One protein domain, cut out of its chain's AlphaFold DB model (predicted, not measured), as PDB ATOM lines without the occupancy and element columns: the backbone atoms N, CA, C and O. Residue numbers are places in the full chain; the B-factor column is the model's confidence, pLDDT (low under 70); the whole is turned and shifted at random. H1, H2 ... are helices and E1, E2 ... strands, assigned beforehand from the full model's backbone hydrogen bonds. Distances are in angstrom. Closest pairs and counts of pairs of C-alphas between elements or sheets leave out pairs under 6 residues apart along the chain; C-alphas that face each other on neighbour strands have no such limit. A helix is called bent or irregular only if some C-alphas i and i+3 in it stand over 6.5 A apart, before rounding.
ATOM      1  N   VAL A 418     280.050 157.240 100.590       95.06
ATOM      2  CA  VAL A 418     279.706 158.669 100.521       95.06
ATOM      3  C   VAL A 418     280.867 159.559 100.961       95.06
ATOM      4  O   VAL A 418     281.330 160.393 100.189       95.06
ATOM      5  N   CYS A 419     281.359 159.404 102.196       94.56
ATOM      6  CA  CYS A 419     282.380 160.302 102.752       94.56
ATOM      7  C   CYS A 419     283.819 159.774 102.654       94.56
ATOM      8  O   CYS A 419     284.752 160.495 103.005       94.56
ATOM      9  N   GLY A 420     284.017 158.521 102.235       95.12
ATOM     10  CA  GLY A 420     285.339 157.905 102.134       95.12
ATOM     11  C   GLY A 420     286.017 157.584 103.471       95.12
ATOM     12  O   GLY A 420     287.155 157.124 103.461       95.12
ATOM     13  N   ALA A 421     285.359 157.816 104.612       93.69
ATOM     14  CA  ALA A 421     285.907 157.480 105.924       93.69
ATOM     15  C   ALA A 421     285.925 155.962 106.150       93.69
ATOM     16  O   ALA A 421     285.000 155.260 105.737       93.69
ATOM     17  N   ASP A 422     286.952 155.471 106.842       94.19
ATOM     18  CA  ASP A 422     286.978 154.084 107.295       94.19
ATOM     19  C   ASP A 422     286.068 153.898 108.518       94.19
ATOM     20  O   ASP A 422     286.039 154.758 109.401       94.19
ATOM     21  N   TYR A 423     285.371 152.767 108.583       92.62
ATOM     22  CA  TYR A 423     284.500 152.375 109.696       92.62
ATOM     23  C   TYR A 423     284.373 150.846 109.762       92.62
ATOM     24  O   TYR A 423     284.769 150.147 108.821       92.62
ATOM     25  N   TRP A 424     283.840 150.320 110.860       91.62
ATOM     26  CA  TRP A 424     283.508 148.899 110.994       91.62
ATOM     27  C   TRP A 424     282.022 148.631 110.738       91.62
ATOM     28  O   TRP A 424     281.170 149.439 111.097       91.62
ATOM     29  N   GLU A 425     281.700 147.494 110.110       91.19
ATOM     30  CA  GLU A 425     280.310 147.115 109.791       91.19
ATOM     31  C   GLU A 425     279.375 147.110 111.013       91.19
ATOM     32  O   GLU A 425     278.203 147.461 110.892       91.19
ATOM     33  N   ASP A 426     279.888 146.736 112.183       86.25
ATOM     34  CA  ASP A 426     279.150 146.646 113.448       86.25
ATOM     35  C   ASP A 426     278.930 148.004 114.137       86.25
ATOM     36  O   ASP A 426     278.222 148.080 115.144       86.25
ATOM     37  N   GLU A 427     279.464 149.098 113.586       88.38
ATOM     38  CA  GLU A 427     279.102 150.452 114.014       88.38
ATOM     39  C   GLU A 427     277.667 150.828 113.601       88.38
ATOM     40  O   GLU A 427     277.084 151.745 114.194       88.38
ATOM     41  N   LEU A 428     277.100 150.137 112.601       90.12
ATOM     42  CA  LEU A 428     275.733 150.331 112.113       90.12
ATOM     43  C   LEU A 428     274.720 149.547 112.956       90.12
ATOM     44  O   LEU A 428     274.834 148.333 113.141       90.12
ATOM     45  N   GLY A 429     273.684 150.236 113.441       86.81
ATOM     46  CA  GLY A 429     272.561 149.580 114.112       86.81
ATOM     47  C   GLY A 429     271.617 148.879 113.127       86.81
ATOM     48  O   GLY A 429     271.637 149.163 111.933       86.81
ATOM     49  N   SER A 430     270.724 148.023 113.631       84.94
ATOM     50  CA  SER A 430     269.724 147.295 112.818       84.94
ATOM     51  C   SER A 430     268.904 148.219 111.945       84.94
ATOM     52  O   SER A 430     268.814 148.030 110.739       84.94
ATOM     53  N   ARG A 431     268.405 149.292 112.557       87.00
ATOM     54  CA  ARG A 431     267.610 150.305 111.871       87.00
ATOM     55  C   ARG A 431     268.409 151.066 110.809       87.00
ATOM     56  O   ARG A 431     267.826 151.516 109.832       87.00
ATOM     57  N   ASP A 432     269.715 151.244 111.008       91.44
ATOM     58  CA  ASP A 432     270.569 151.921 110.028       91.44
ATOM     59  C   ASP A 432     270.733 151.038 108.784       91.44
ATOM     60  O   ASP A 432     270.561 151.517 107.670       91.44
ATOM     61  N   VAL A 433     270.995 149.743 108.982       91.12
ATOM     62  CA  VAL A 433     271.140 148.758 107.898       91.12
ATOM     63  C   VAL A 433     269.824 148.565 107.141       91.12
ATOM     64  O   VAL A 433     269.816 148.603 105.915       91.12
ATOM     65  N   GLU A 434     268.709 148.415 107.858       88.38
ATOM     66  CA  GLU A 434     267.364 148.274 107.284       88.38
ATOM     67  C   GLU A 434     267.000 149.472 106.399       88.38
ATOM     68  O   GLU A 434     266.627 149.302 105.242       88.38
ATOM     69  N   ARG A 435     267.208 150.700 106.893       91.00
ATOM     70  CA  ARG A 435     266.961 151.927 106.117       91.00
ATOM     71  C   ARG A 435     267.822 152.038 104.871       91.00
ATOM     72  O   ARG A 435     267.431 152.735 103.944       91.00
ATOM     73  N   MET A 436     268.989 151.407 104.854       94.31
ATOM     74  CA  MET A 436     269.881 151.375 103.696       94.31
ATOM     75  C   MET A 436     269.631 150.146 102.807       94.31
ATOM     76  O   MET A 436     270.487 149.810 101.989       94.31
ATOM     77  N   GLY A 437     268.499 149.453 102.976       90.56
ATOM     78  CA  GLY A 437     268.119 148.276 102.194       90.56
ATOM     79  C   GLY A 437     269.046 147.084 102.417       90.56
ATOM     80  O   GLY A 437     269.403 146.394 101.469       90.56
ATOM     81  N   GLY A 438     269.526 146.886 103.649       89.69
ATOM     82  CA  GLY A 438     270.442 145.793 103.993       89.69
ATOM     83  C   GLY A 438     271.924 146.088 103.729       89.69
ATOM     84  O   GLY A 438     272.775 145.225 103.957       89.69
ATOM     85  N   ARG A 439     272.262 147.295 103.257       91.69
ATOM     86  CA  ARG A 439     273.620 147.629 102.806       91.69
ATOM     87  C   ARG A 439     274.536 148.063 103.948       91.69
ATOM     88  O   ARG A 439     274.166 148.823 104.839       91.69
ATOM     89  N   TYR A 440     275.792 147.635 103.840       93.00
ATOM     90  CA  TYR A 440     276.893 147.973 104.749       93.00
ATOM     91  C   TYR A 440     277.959 148.818 104.043       93.00
ATOM     92  O   TYR A 440     279.147 148.645 104.284       93.00
ATOM     93  N   SER A 441     277.583 149.663 103.087       94.81
ATOM     94  CA  SER A 441     278.514 150.515 102.334       94.81
ATOM     95  C   SER A 441     278.603 151.941 102.872       94.81
ATOM     96  O   SER A 441     279.548 152.668 102.555       94.81
ATOM     97  N   PHE A 442     277.700 152.326 103.772       96.06
ATOM     98  CA  PHE A 442     277.618 153.660 104.359       96.06
ATOM     99  C   PHE A 442     278.047 153.649 105.825       96.06
ATOM    100  O   PHE A 442     277.607 152.807 106.595       96.06
ATOM    101  N   CYS A 443     278.881 154.603 106.250       95.44
ATOM    102  CA  CYS A 443     279.209 154.728 107.671       95.44
ATOM    103  C   CYS A 443     278.032 155.296 108.472       95.44
ATOM    104  O   CYS A 443     277.188 156.026 107.942       95.44
ATOM    105  N   ARG A 444     278.038 155.045 109.786       93.56
ATOM    106  CA  ARG A 444     276.989 155.494 110.710       93.56
ATOM    107  C   ARG A 444     276.717 156.996 110.642       93.56
ATOM    108  O   ARG A 444     275.563 157.408 110.714       93.56
ATOM    109  N   GLU A 445     277.756 157.817 110.503       92.00
ATOM    110  CA  GLU A 445     277.614 159.276 110.414       92.00
ATOM    111  C   GLU A 445     276.803 159.675 109.169       92.00
ATOM    112  O   GLU A 445     275.850 160.445 109.278       92.00
ATOM    113  N   CYS A 446     277.129 159.117 107.997       94.94
ATOM    114  CA  CYS A 446     276.403 159.396 106.754       94.94
ATOM    115  C   CYS A 446     274.952 158.915 106.826       94.94
ATOM    116  O   CYS A 446     274.058 159.686 106.489       94.94
ATOM    117  N   VAL A 447     274.714 157.700 107.332       95.00
ATOM    118  CA  VAL A 447     273.351 157.171 107.519       95.00
ATOM    119  C   VAL A 447     272.554 158.046 108.485       95.00
ATOM    120  O   VAL A 447     271.423 158.428 108.198       95.00
ATOM    121  N   THR A 448     273.160 158.451 109.604       91.94
ATOM    122  CA  THR A 448     272.509 159.321 110.593       91.94
ATOM    123  C   THR A 448     272.115 160.657 109.973       91.94
ATOM    124  O   THR A 448     270.985 161.097 110.157       91.94
ATOM    125  N   ILE A 449     273.015 161.299 109.223       91.81
ATOM    126  CA  ILE A 449     272.725 162.586 108.578       91.81
ATOM    127  C   ILE A 449     271.632 162.423 107.514       91.81
ATOM    128  O   ILE A 449     270.707 163.233 107.478       91.81
ATOM    129  N   ALA A 450     271.711 161.382 106.680       93.69
ATOM    130  CA  ALA A 450     270.724 161.113 105.637       93.69
ATOM    131  C   ALA A 450     269.325 160.855 106.221       93.69
ATOM    132  O   ALA A 450     268.341 161.411 105.735       93.69
ATOM    133  N   CYS A 451     269.235 160.065 107.295       90.50
ATOM    134  CA  CYS A 451     267.966 159.614 107.866       90.50
ATOM    135  C   CYS A 451     267.411 160.502 108.990       90.50
ATOM    136  O   CYS A 451     266.319 160.226 109.488       90.50
ATOM    137  N   GLN A 452     268.145 161.521 109.448       87.12
ATOM    138  CA  GLN A 452     267.710 162.406 110.535       87.12
ATOM    139  C   GLN A 452     267.763 163.876 110.089       87.12
ATOM    140  O   GLN A 452     268.816 164.516 110.161       87.12
ATOM    141  N   PRO A 453     266.623 164.457 109.661       77.69
ATOM    142  CA  PRO A 453     266.544 165.831 109.158       77.69
ATOM    143  C   PRO A 453     267.124 166.885 110.105       77.69
ATOM    144  O   PRO A 453     267.737 167.844 109.639       77.69
ATOM    145  N   ASP A 454     267.018 166.675 111.418       77.81
ATOM    146  CA  ASP A 454     267.550 167.576 112.446       77.81
ATOM    147  C   ASP A 454     269.061 167.817 112.316       77.81
ATOM    148  O   ASP A 454     269.555 168.916 112.586       77.81
ATOM    149  N   TYR A 455     269.806 166.816 111.837       79.12
ATOM    150  CA  TYR A 455     271.248 166.928 111.608       79.12
ATOM    151  C   TYR A 455     271.578 167.813 110.401       79.12
ATOM    152  O   TYR A 455     272.681 168.362 110.320       79.12
ATOM    153  N   ARG A 456     270.611 168.012 109.499       81.88
ATOM    154  CA  ARG A 456     270.743 168.806 108.273       81.88
ATOM    155  C   ARG A 456     270.234 170.236 108.431       81.88
ATOM    156  O   ARG A 456     270.476 171.047 107.547       81.88
ATOM    157  N   VAL A 457     269.615 170.610 109.555       73.44
ATOM    158  CA  VAL A 457     269.032 171.957 109.725       73.44
ATOM    159  C   VAL A 457     270.090 173.058 109.597       73.44
ATOM    160  O   VAL A 457     269.923 174.033 108.865       73.44
ATOM    161  N   ARG A 458     271.224 172.914 110.294       73.38
ATOM    162  CA  ARG A 458     272.277 173.944 110.289       73.38
ATOM    163  C   ARG A 458     273.003 174.029 108.947       73.38
ATOM    164  O   ARG A 458     273.351 175.132 108.531       73.38
ATOM    165  N   SER A 459     273.288 172.893 108.310       78.00
ATOM    166  CA  SER A 459     273.908 172.866 106.980       78.00
ATOM    167  C   SER A 459     272.935 173.353 105.912       78.00
ATOM    168  O   SER A 459     273.327 174.169 105.089       78.00
ATOM    169  N   GLY A 460     271.669 172.948 105.986       72.00
ATOM    170  CA  GLY A 460     270.598 173.351 105.078       72.00
ATOM    171  C   GLY A 460     270.370 174.860 105.069       72.00
ATOM    172  O   GLY A 460     270.364 175.459 104.000       72.00
ATOM    173  N   ARG A 461     270.317 175.514 106.242       83.62
ATOM    174  CA  ARG A 461     270.183 176.986 106.336       83.62
ATOM    175  C   ARG A 461     271.367 177.762 105.747       83.62
ATOM    176  O   ARG A 461     271.249 178.956 105.511       83.62
ATOM    177  N   ARG A 462     272.525 177.118 105.564       88.19
ATOM    178  CA  ARG A 462     273.710 177.739 104.946       88.19
ATOM    179  C   ARG A 462     273.735 177.601 103.429       88.19
ATOM    180  O   ARG A 462     274.532 178.291 102.802       88.19
ATOM    181  N   ARG A 463     272.930 176.702 102.859       91.38
ATOM    182  CA  ARG A 463     272.839 176.540 101.408       91.38
ATOM    183  C   ARG A 463     272.105 177.738 100.822       91.38
ATOM    184  O   ARG A 463     271.137 178.216 101.417       91.38
ATOM    185  N   SER A 464     272.551 178.228  99.673       94.94
ATOM    186  CA  SER A 464     271.815 179.259  98.936       94.94
ATOM    187  C   SER A 464     270.495 178.699  98.400       94.94
ATOM    188  O   SER A 464     270.342 177.485  98.271       94.94
ATOM    189  N   ARG A 465     269.548 179.576  98.054       95.81
ATOM    190  CA  ARG A 465     268.290 179.189  97.399       95.81
ATOM    191  C   ARG A 465     268.532 178.291  96.181       95.81
ATOM    192  O   ARG A 465     267.980 177.203  96.100       95.81
ATOM    193  N   GLN A 466     269.456 178.694  95.307       95.56
ATOM    194  CA  GLN A 466     269.820 177.941  94.104       95.56
ATOM    195  C   GLN A 466     270.435 176.568  94.416       95.56
ATOM    196  O   GLN A 466     270.147 175.601  93.723       95.56
ATOM    197  N   GLN A 467     271.244 176.453  95.477       95.44
ATOM    198  CA  GLN A 467     271.782 175.158  95.907       95.44
ATOM    199  C   GLN A 467     270.684 174.218  96.404       95.44
ATOM    200  O   GLN A 467     270.766 173.026  96.152       95.44
ATOM    201  N   LYS A 468     269.664 174.739  97.096       95.81
ATOM    202  CA  LYS A 468     268.524 173.929  97.544       95.81
ATOM    203  C   LYS A 468     267.703 173.412  96.360       95.81
ATOM    204  O   LYS A 468     267.362 172.239  96.332       95.81
ATOM    205  N   LEU A 469     267.437 174.261  95.367       96.25
ATOM    206  CA  LEU A 469     266.768 173.835  94.132       96.25
ATOM    207  C   LEU A 469     267.582 172.757  93.400       96.25
ATOM    208  O   LEU A 469     267.031 171.728  93.032       96.25
ATOM    209  N   ALA A 470     268.901 172.946  93.276       96.00
ATOM    210  CA  ALA A 470     269.787 171.950  92.674       96.00
ATOM    211  C   ALA A 470     269.785 170.611  93.434       96.00
ATOM    212  O   ALA A 470     269.784 169.564  92.799       96.00
ATOM    213  N   ASP A 471     269.730 170.626  94.773       95.38
ATOM    214  CA  ASP A 471     269.642 169.392  95.566       95.38
ATOM    215  C   ASP A 471     268.331 168.627  95.308       95.38
ATOM    216  O   ASP A 471     268.329 167.399  95.350       95.38
ATOM    217  N   LEU A 472     267.211 169.330  95.078       95.94
ATOM    218  CA  LEU A 472     265.939 168.689  94.728       95.94
ATOM    219  C   LEU A 472     266.015 168.032  93.352       95.94
ATOM    220  O   LEU A 472     265.524 166.917  93.205       95.94
ATOM    221  N   VAL A 473     266.634 168.702  92.375       94.94
ATOM    222  CA  VAL A 473     266.833 168.149  91.027       94.94
ATOM    223  C   VAL A 473     267.730 166.917  91.097       94.94
ATOM    224  O   VAL A 473     267.316 165.854  90.652       94.94
ATOM    225  N   GLU A 474     268.888 167.013  91.761       95.31
ATOM    226  CA  GLU A 474     269.813 165.881  91.932       95.31
ATOM    227  C   GLU A 474     269.131 164.709  92.657       95.31
ATOM    228  O   GLU A 474     269.363 163.548  92.326       95.31
ATOM    229  N   LEU A 475     268.258 164.991  93.635       95.12
ATOM    230  CA  LEU A 475     267.485 163.949  94.305       95.12
ATOM    231  C   LEU A 475     266.433 163.328  93.381       95.12
ATOM    232  O   LEU A 475     266.264 162.115  93.409       95.12
ATOM    233  N   SER A 476     265.722 164.140  92.600       92.44
ATOM    234  CA  SER A 476     264.702 163.668  91.661       92.44
ATOM    235  C   SER A 476     265.308 162.784  90.577       92.44
ATOM    236  O   SER A 476     264.755 161.733  90.280       92.44
ATOM    237  N   GLU A 477     266.461 163.179  90.035       90.56
ATOM    238  CA  GLU A 477     267.231 162.392  89.069       90.56
ATOM    239  C   GLU A 477     267.757 161.100  89.700       90.56
ATOM    240  O   GLU A 477     267.672 160.041  89.096       90.56
ATOM    241  N   ALA A 478     268.273 161.155  90.933       90.88
ATOM    242  CA  ALA A 478     268.780 159.965  91.615       90.88
ATOM    243  C   ALA A 478     267.681 158.967  92.009       90.88
ATOM    244  O   ALA A 478     267.982 157.786  92.170       90.88
ATOM    245  N   LEU A 479     266.455 159.445  92.231       86.88
ATOM    246  CA  LEU A 479     265.289 158.612  92.517       86.88
ATOM    247  C   LEU A 479     264.539 158.178  91.256       86.88
ATOM    248  O   LEU A 479     263.703 157.290  91.370       86.88
ATOM    249  N   GLU A 480     264.779 158.846  90.127       84.44
ATOM    250  CA  GLU A 480     264.008 158.712  88.883       84.44
ATOM    251  C   GLU A 480     262.498 158.943  89.099       84.44
ATOM    252  O   GLU A 480     261.640 158.350  88.457       84.44
ATOM    253  N   ARG A 481     262.160 159.828  90.048       84.75
ATOM    254  CA  ARG A 481     260.781 160.225  90.384       84.75
ATOM    255  C   ARG A 481     260.748 161.518  91.186       84.75
ATOM    256  O   ARG A 481     261.762 161.965  91.724       84.75
ATOM    257  N   VAL A 482     259.552 162.078  91.362       85.56
ATOM    258  CA  VAL A 482     259.354 163.283  92.178       85.56
ATOM    259  C   VAL A 482     259.629 162.984  93.666       85.56
ATOM    260  O   VAL A 482     258.945 162.147  94.266       85.56
ATOM    261  N   PRO A 483     260.579 163.682  94.323       90.25
ATOM    262  CA  PRO A 483     260.890 163.434  95.724       90.25
ATOM    263  C   PRO A 483     259.758 163.910  96.638       90.25
ATOM    264  O   PRO A 483     259.375 165.086  96.666       90.25
ATOM    265  N   THR A 484     259.248 162.998  97.463       87.94
ATOM    266  CA  THR A 484     258.203 163.318  98.436       87.94
ATOM    267  C   THR A 484     258.792 163.899  99.724       87.94
ATOM    268  O   THR A 484     259.891 163.548 100.169       87.94
ATOM    269  N   LYS A 485     258.017 164.760 100.395       89.94
ATOM    270  CA  LYS A 485     258.373 165.299 101.717       89.94
ATOM    271  C   LYS A 485     258.627 164.188 102.745       89.94
ATOM    272  O   LYS A 485     259.528 164.316 103.580       89.94
ATOM    273  N   SER A 486     257.826 163.122 102.713       85.94
ATOM    274  CA  SER A 486     257.944 161.977 103.624       85.94
ATOM    275  C   SER A 486     259.245 161.216 103.396       85.94
ATOM    276  O   SER A 486     259.946 160.944 104.373       85.94
ATOM    277  N   PHE A 487     259.615 160.972 102.136       90.00
ATOM    278  CA  PHE A 487     260.871 160.318 101.786       90.00
ATOM    279  C   PHE A 487     262.077 161.112 102.296       90.00
ATOM    280  O   PHE A 487     262.909 160.577 103.019       90.00
ATOM    281  N   VAL A 488     262.148 162.420 102.029       92.12
ATOM    282  CA  VAL A 488     263.278 163.245 102.505       92.12
ATOM    283  C   VAL A 488     263.338 163.297 104.035       92.12
ATOM    284  O   VAL A 488     264.424 163.380 104.621       92.12
ATOM    285  N   ARG A 489     262.183 163.234 104.708       89.50
ATOM    286  CA  ARG A 489     262.090 163.237 106.172       89.50
ATOM    287  C   ARG A 489     262.544 161.918 106.799       89.50
ATOM    288  O   ARG A 489     263.239 161.956 107.811       89.50
ATOM    289  N   ASN A 490     262.140 160.786 106.237       88.19
ATOM    290  CA  ASN A 490     262.453 159.455 106.750       88.19
ATOM    291  C   ASN A 490     262.781 158.512 105.581       88.19
ATOM    292  O   ASN A 490     261.946 157.682 105.225       88.19
ATOM    293  N   PRO A 491     263.972 158.651 104.977       91.69
ATOM    294  CA  PRO A 491     264.331 157.872 103.805       91.69
ATOM    295  C   PRO A 491     264.521 156.405 104.179       91.69
ATOM    296  O   PRO A 491     265.218 156.083 105.151       91.69
ATOM    297  N   VAL A 492     263.913 155.543 103.371       91.62
ATOM    298  CA  VAL A 492     264.136 154.098 103.329       91.62
ATOM    299  C   VAL A 492     264.577 153.798 101.905       91.62
ATOM    300  O   VAL A 492     263.893 154.170 100.959       91.62
ATOM    301  N   ILE A 493     265.764 153.226 101.754       92.62
ATOM    302  CA  ILE A 493     266.349 152.885 100.461       92.62
ATOM    303  C   ILE A 493     265.969 151.443 100.149       92.62
ATOM    304  O   ILE A 493     266.326 150.553 100.926       92.62
ATOM    305  N   SER A 494     265.294 151.212  99.023       87.12
ATOM    306  CA  SER A 494     264.901 149.862  98.614       87.12
ATOM    307  C   SER A 494     266.093 148.897  98.572       87.12
ATOM    308  O   SER A 494     267.183 149.270  98.111       87.12
ATOM    309  N   PRO A 495     265.919 147.634  98.994       86.38
ATOM    310  CA  PRO A 495     266.853 146.554  98.698       86.38
ATOM    311  C   PRO A 495     267.005 146.250  97.195       86.38
ATOM    312  O   PRO A 495     268.064 145.759  96.821       86.38
ATOM    313  N   SER A 496     266.008 146.560  96.349       85.06
ATOM    314  CA  SER A 496     266.041 146.280  94.896       85.06
ATOM    315  C   SER A 496     267.053 147.136  94.129       85.06
ATOM    316  O   SER A 496     267.599 146.693  93.126       85.06
ATOM    317  N   LEU A 497     267.362 148.338  94.629       87.56
ATOM    318  CA  LEU A 497     268.310 149.243  93.980       87.56
ATOM    319  C   LEU A 497     269.725 148.645  93.896       87.56
ATOM    320  O   LEU A 497     270.212 147.958  94.800       87.56
ATOM    321  N   SER A 498     270.461 148.979  92.849       90.94
ATOM    322  CA  SER A 498     271.891 148.705  92.776       90.94
ATOM    323  C   SER A 498     272.670 149.487  93.845       90.94
ATOM    324  O   SER A 498     272.226 150.489  94.418       90.94
ATOM    325  N   GLU A 499     273.892 149.033  94.121       91.00
ATOM    326  CA  GLU A 499     274.799 149.699  95.061       91.00
ATOM    327  C   GLU A 499     275.107 151.149  94.639       91.00
ATOM    328  O   GLU A 499     275.201 152.048  95.481       91.00
ATOM    329  N   ASP A 500     275.230 151.393  93.332       93.00
ATOM    330  CA  ASP A 500     275.521 152.718  92.792       93.00
ATOM    331  C   ASP A 500     274.309 153.656  92.861       93.00
ATOM    332  O   ASP A 500     274.482 154.827  93.206       93.00
ATOM    333  N   GLU A 501     273.091 153.164  92.623       91.75
ATOM    334  CA  GLU A 501     271.845 153.930  92.819       91.75
ATOM    335  C   GLU A 501     271.665 154.345  94.275       91.75
ATOM    336  O   GLU A 501     271.541 155.536  94.578       91.75
ATOM    337  N   ALA A 502     271.760 153.384  95.200       94.62
ATOM    338  CA  ALA A 502     271.676 153.658  96.631       94.62
ATOM    339  C   ALA A 502     272.712 154.712  97.053       94.62
ATOM    340  O   ALA A 502     272.409 155.655  97.789       94.62
ATOM    341  N   LYS A 503     273.942 154.606  96.542       95.56
ATOM    342  CA  LYS A 503     275.006 155.578  96.802       95.56
ATOM    343  C   LYS A 503     274.684 156.970  96.261       95.56
ATOM    344  O   LYS A 503     274.969 157.937  96.974       95.56
ATOM    345  N   ARG A 504     274.123 157.098  95.050       95.19
ATOM    346  CA  ARG A 504     273.687 158.397  94.495       95.19
ATOM    347  C   ARG A 504     272.669 159.046  95.429       95.19
ATOM    348  O   ARG A 504     272.913 160.154  95.904       95.19
ATOM    349  N   ILE A 505     271.621 158.314  95.801       95.75
ATOM    350  CA  ILE A 505     270.550 158.815  96.673       95.75
ATOM    351  C   ILE A 505     271.101 159.248  98.039       95.75
ATOM    352  O   ILE A 505     270.884 160.381  98.478       95.75
ATOM    353  N   VAL A 506     271.866 158.386  98.719       96.00
ATOM    354  CA  VAL A 506     272.392 158.689 100.065       96.00
ATOM    355  C   VAL A 506     273.349 159.883 100.032       96.00
ATOM    356  O   VAL A 506     273.352 160.695 100.961       96.00
ATOM    357  N   LYS A 507     274.137 160.047  98.963       95.31
ATOM    358  CA  LYS A 507     275.035 161.196  98.800       95.31
ATOM    359  C   LYS A 507     274.264 162.520  98.767       95.31
ATOM    360  O   LYS A 507     274.673 163.456  99.458       95.31
ATOM    361  N   VAL A 508     273.141 162.580  98.049       95.44
ATOM    362  CA  VAL A 508     272.263 163.762  98.037       95.44
ATOM    363  C   VAL A 508     271.627 163.969  99.410       95.44
ATOM    364  O   VAL A 508     271.694 165.063  99.979       95.44
ATOM    365  N   LEU A 509     271.095 162.900 100.015       94.88
ATOM    366  CA  LEU A 509     270.437 162.957 101.322       94.88
ATOM    367  C   LEU A 509     271.349 163.476 102.443       94.88
ATOM    368  O   LEU A 509     270.856 164.119 103.369       94.88
ATOM    369  N   VAL A 510     272.664 163.251 102.383       93.25
ATOM    370  CA  VAL A 510     273.616 163.779 103.381       93.25
ATOM    371  C   VAL A 510     273.729 165.312 103.335       93.25
ATOM    372  O   VAL A 510     274.119 165.938 104.327       93.25
ATOM    373  N   HIS A 511     273.385 165.943 102.213       89.75
ATOM    374  CA  HIS A 511     273.609 167.371 101.986       89.75
ATOM    375  C   HIS A 511     272.343 168.202 101.785       89.75
ATOM    376  O   HIS A 511     272.394 169.401 102.083       89.75
ATOM    377  N   ILE A 512     271.247 167.581 101.344       93.94
ATOM    378  CA  ILE A 512     269.951 168.233 101.153       93.94
ATOM    379  C   ILE A 512     269.462 168.892 102.453       93.94
ATOM    380  O   ILE A 512     269.708 168.400 103.560       93.94
ATOM    381  N   ALA A 513     268.782 170.034 102.351       93.50
ATOM    382  CA  ALA A 513     268.175 170.668 103.520       93.50
ATOM    383  C   ALA A 513     267.005 169.828 104.077       93.50
ATOM    384  O   ALA A 513     266.419 169.000 103.383       93.50
ATOM    385  N   SER A 514     266.647 170.036 105.349       91.69
ATOM    386  CA  SER A 514     265.431 169.426 105.898       91.69
ATOM    387  C   SER A 514     264.190 169.974 105.179       91.69
ATOM    388  O   SER A 514     264.194 171.157 104.831       91.69
ATOM    389  N   PRO A 515     263.105 169.193 105.021       91.31
ATOM    390  CA  PRO A 515     261.911 169.662 104.316       91.31
ATOM    391  C   PRO A 515     261.329 170.970 104.865       91.31
ATOM    392  O   PRO A 515     260.915 171.825 104.097       91.31
ATOM    393  N   ASP A 516     261.397 171.171 106.182       91.06
ATOM    394  CA  ASP A 516     260.893 172.389 106.830       91.06
ATOM    395  C   ASP A 516     261.642 173.654 106.369       91.06
ATOM    396  O   ASP A 516     261.065 174.730 106.314       91.06
ATOM    397  N   ILE A 517     262.920 173.535 105.985       93.25
ATOM    398  CA  ILE A 517     263.694 174.668 105.450       93.25
ATOM    399  C   ILE A 517     263.210 175.036 104.049       93.25
ATOM    400  O   ILE A 517     263.223 176.212 103.698       93.25
ATOM    401  N   TYR A 518     262.789 174.053 103.251       94.06
ATOM    402  CA  TYR A 518     262.187 174.341 101.955       94.06
ATOM    403  C   TYR A 518     260.853 175.065 102.134       94.06
ATOM    404  O   TYR A 518     260.618 176.077 101.490       94.06
ATOM    405  N   GLU A 519     260.014 174.618 103.065       91.94
ATOM    406  CA  GLU A 519     258.740 175.291 103.348       91.94
ATOM    407  C   GLU A 519     258.944 176.722 103.862       91.94
ATOM    408  O   GLU A 519     258.282 177.641 103.393       91.94
ATOM    409  N   GLU A 520     259.913 176.940 104.756       92.19
ATOM    410  CA  GLU A 520     260.262 178.282 105.240       92.19
ATOM    411  C   GLU A 520     260.729 179.232 104.117       92.19
ATOM    412  O   GLU A 520     260.489 180.434 104.199       92.19
ATOM    413  N   GLU A 521     261.427 178.725 103.095       94.44
ATOM    414  CA  GLU A 521     262.083 179.554 102.072       94.44
ATOM    415  C   GLU A 521     261.287 179.701 100.772       94.44
ATOM    416  O   GLU A 521     261.387 180.732 100.099       94.44
ATOM    417  N   PHE A 522     260.518 178.681 100.406       93.56
ATOM    418  CA  PHE A 522     259.752 178.623  99.161       93.56
ATOM    419  C   PHE A 522     258.242 178.756  99.388       93.56
ATOM    420  O   PHE A 522     257.521 178.897  98.412       93.56
ATOM    421  N   GLY A 523     257.776 178.756 100.644       91.88
ATOM    422  CA  GLY A 523     256.361 178.812 101.028       91.88
ATOM    423  C   GLY A 523     255.776 177.423 101.287       91.88
ATOM    424  O   GLY A 523     255.129 177.187 102.309       91.88
ATOM    425  N   SER A 524     256.083 176.466 100.412       90.69
ATOM    426  CA  SER A 524     255.670 175.068 100.533       90.69
ATOM    427  C   SER A 524     256.661 174.116  99.855       90.69
ATOM    428  O   SER A 524     257.464 174.514  99.010       90.69
ATOM    429  N   TRP A 525     256.592 172.824 100.200       91.44
ATOM    430  CA  TRP A 525     257.355 171.781  99.498       91.44
ATOM    431  C   TRP A 525     257.010 171.747  98.004       91.44
ATOM    432  O   TRP A 525     257.887 171.553  97.171       91.44
ATOM    433  N   LEU A 526     255.738 171.972  97.671       87.81
ATOM    434  CA  LEU A 526     255.261 171.961  96.296       87.81
ATOM    435  C   LEU A 526     255.843 173.119  95.480       87.81
ATOM    436  O   LEU A 526     256.350 172.896  94.388       87.81
ATOM    437  N   GLU A 527     255.823 174.336  96.026       89.81
ATOM    438  CA  GLU A 527     256.429 175.505  95.378       89.81
ATOM    439  C   GLU A 527     257.934 175.319  95.176       89.81
ATOM    440  O   GLU A 527     258.450 175.690  94.126       89.81
ATOM    441  N   ALA A 528     258.627 174.670  96.119       93.62
ATOM    442  CA  ALA A 528     260.039 174.336  95.952       93.62
ATOM    443  C   ALA A 528     260.284 173.376  94.772       93.62
ATOM    444  O   ALA A 528     261.236 173.575  94.021       93.62
ATOM    445  N   LEU A 529     259.436 172.358  94.586       91.94
ATOM    446  CA  LEU A 529     259.528 171.424  93.455       91.94
ATOM    447  C   LEU A 529     259.203 172.099  92.114       91.94
ATOM    448  O   LEU A 529     259.885 171.850  91.120       91.94
ATOM    449  N   THR A 530     258.192 172.969  92.088       89.38
ATOM    450  CA  THR A 530     257.828 173.754  90.902       89.38
ATOM    451  C   THR A 530     258.947 174.717  90.511       89.38
ATOM    452  O   THR A 530     259.337 174.781  89.349       89.38
ATOM    453  N   GLU A 531     259.523 175.440  91.475       92.69
ATOM    454  CA  GLU A 531     260.639 176.358  91.220       92.69
ATOM    455  C   GLU A 531     261.929 175.616  90.836       92.69
ATOM    456  O   GLU A 531     262.745 176.146  90.084       92.69
ATOM    457  N   ALA A 532     262.102 174.373  91.298       92.38
ATOM    458  CA  ALA A 532     263.188 173.499  90.860       92.38
ATOM    459  C   ALA A 532     263.004 172.985  89.419       92.38
ATOM    460  O   ALA A 532     263.932 172.393  88.875       92.38
ATOM    461  N   GLY A 533     261.833 173.197  88.804       87.88
ATOM    462  CA  GLY A 533     261.502 172.671  87.478       87.88
ATOM    463  C   GLY A 533     261.207 171.169  87.464       87.88
ATOM    464  O   GLY A 533     261.199 170.568  86.398       87.88
ATOM    465  N   ILE A 534     260.977 170.560  88.633       87.12
ATOM    466  CA  ILE A 534     260.624 169.136  88.763       87.12
ATOM    467  C   ILE A 534     259.133 168.930  88.489       87.12
ATOM    468  O   ILE A 534     258.726 167.905  87.948       87.12
ATOM    469  N   LEU A 535     258.308 169.904  88.884       83.44
ATOM    470  CA  LEU A 535     256.876 169.908  88.612       83.44
ATOM    471  C   LEU A 535     256.524 171.004  87.617       83.44
ATOM    472  O   LEU A 535     256.914 172.162  87.777       83.44
TER     473      LEU A 535
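What this domain is: This is residues 418 to 535 of the 659 residues of an uncharacterized protein of Chloroflexi bacterium (UniProt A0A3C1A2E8). Eight mostly short, crossed helices make this body: its two longest, H4 and H6, run opposite ways along one side of it and meet side by side over part of their lengths, with H1, H2, H3, H5 and H7 toward the other side, H2 packing on H6 near Leu 509 and H8 packing across residues 469 to 472 of H4. E1, H1 and H2 lie toward one end of the body, H7 and H8 toward the other, and the short H5 is near the middle. The printed part has 118 residues, with one named strand and eight named helices in the order E1, H1, H2, H3, H4, H5, H6, H7, H8, and its class is mostly helix. It is compact, with a radius of gyration of the C-alphas of 13.9 A and spans of 41 by 28 by 22 A.

Where its parts are: E1 is residues 422 to 424, with C-alpha 422 at (286.978, 154.084, 107.295). H1 is residues 430 to 435, H2 residues 444 to 451 and H3 residues 453 to 460. H3 is irregular: C-alphas 455 and 458 are 7.2 A apart. H4, residues 465 to 479, begins with C-alpha 465 at (268.290, 179.189, 97.399) and is 21.4 A long. H5 is residues 485 to 489. H6, residues 499 to 509, is 15.3 A long. H7 is residues 515 to 522. H8, residues 525 to 531, ends with C-alpha 531 at (260.639, 176.358, 91.220).

How they stand to each other: E1 pairs with no named strand and is apart from H1. H1 and H2 touch at a steep tilt of 48 degrees, the same way; their closest C-alphas, those of Asp 432 and Val 447, are 6.4 A apart. H2 and H3 only just touch, only at the corner, with 3 pairs of C-alphas within 8 A; the closest are Ile 449 and Tyr 455, 5.5 A. H2 also touches H6, closest at the C-alphas of Ala 450 and Leu 509, 4.7 A. H4 and H6 touch at a shallow tilt of 23 degrees, opposite ways, closest at the C-alphas of Ala 478 and Ile 505, 5.5 A. H4 touches H8 with residues 469 to 472 alone, about perpendicular at 80 degrees; the closest C-alphas, Leu 469 and Ala 528, are 7.0 A apart. H5 and H7 only just touch, with 3 pairs of C-alphas within 8 A; the closest are Lys 485 and Pro 515, 6.2 A. H7 and H8 touch only at the corner, closest at the C-alphas of Phe 522 and Ala 528, 5.4 A. In H1, H2, H4, H5, H6, H7 and H8 every O i to N i+4 pair is within hydrogen-bond range; in H3 it is 2 of 4.

The domain as a whole: The two C-alphas farthest apart, those of Trp 424 and Gly 523, are 41.6 A apart. The printed part has no cut. No link is long; H1 to H2 and H5 to H6 are short links, and the other links are tight. The mean pLDDT of the printed part is 90.6, and no printed residue is under 70; H3 has a mean of 77.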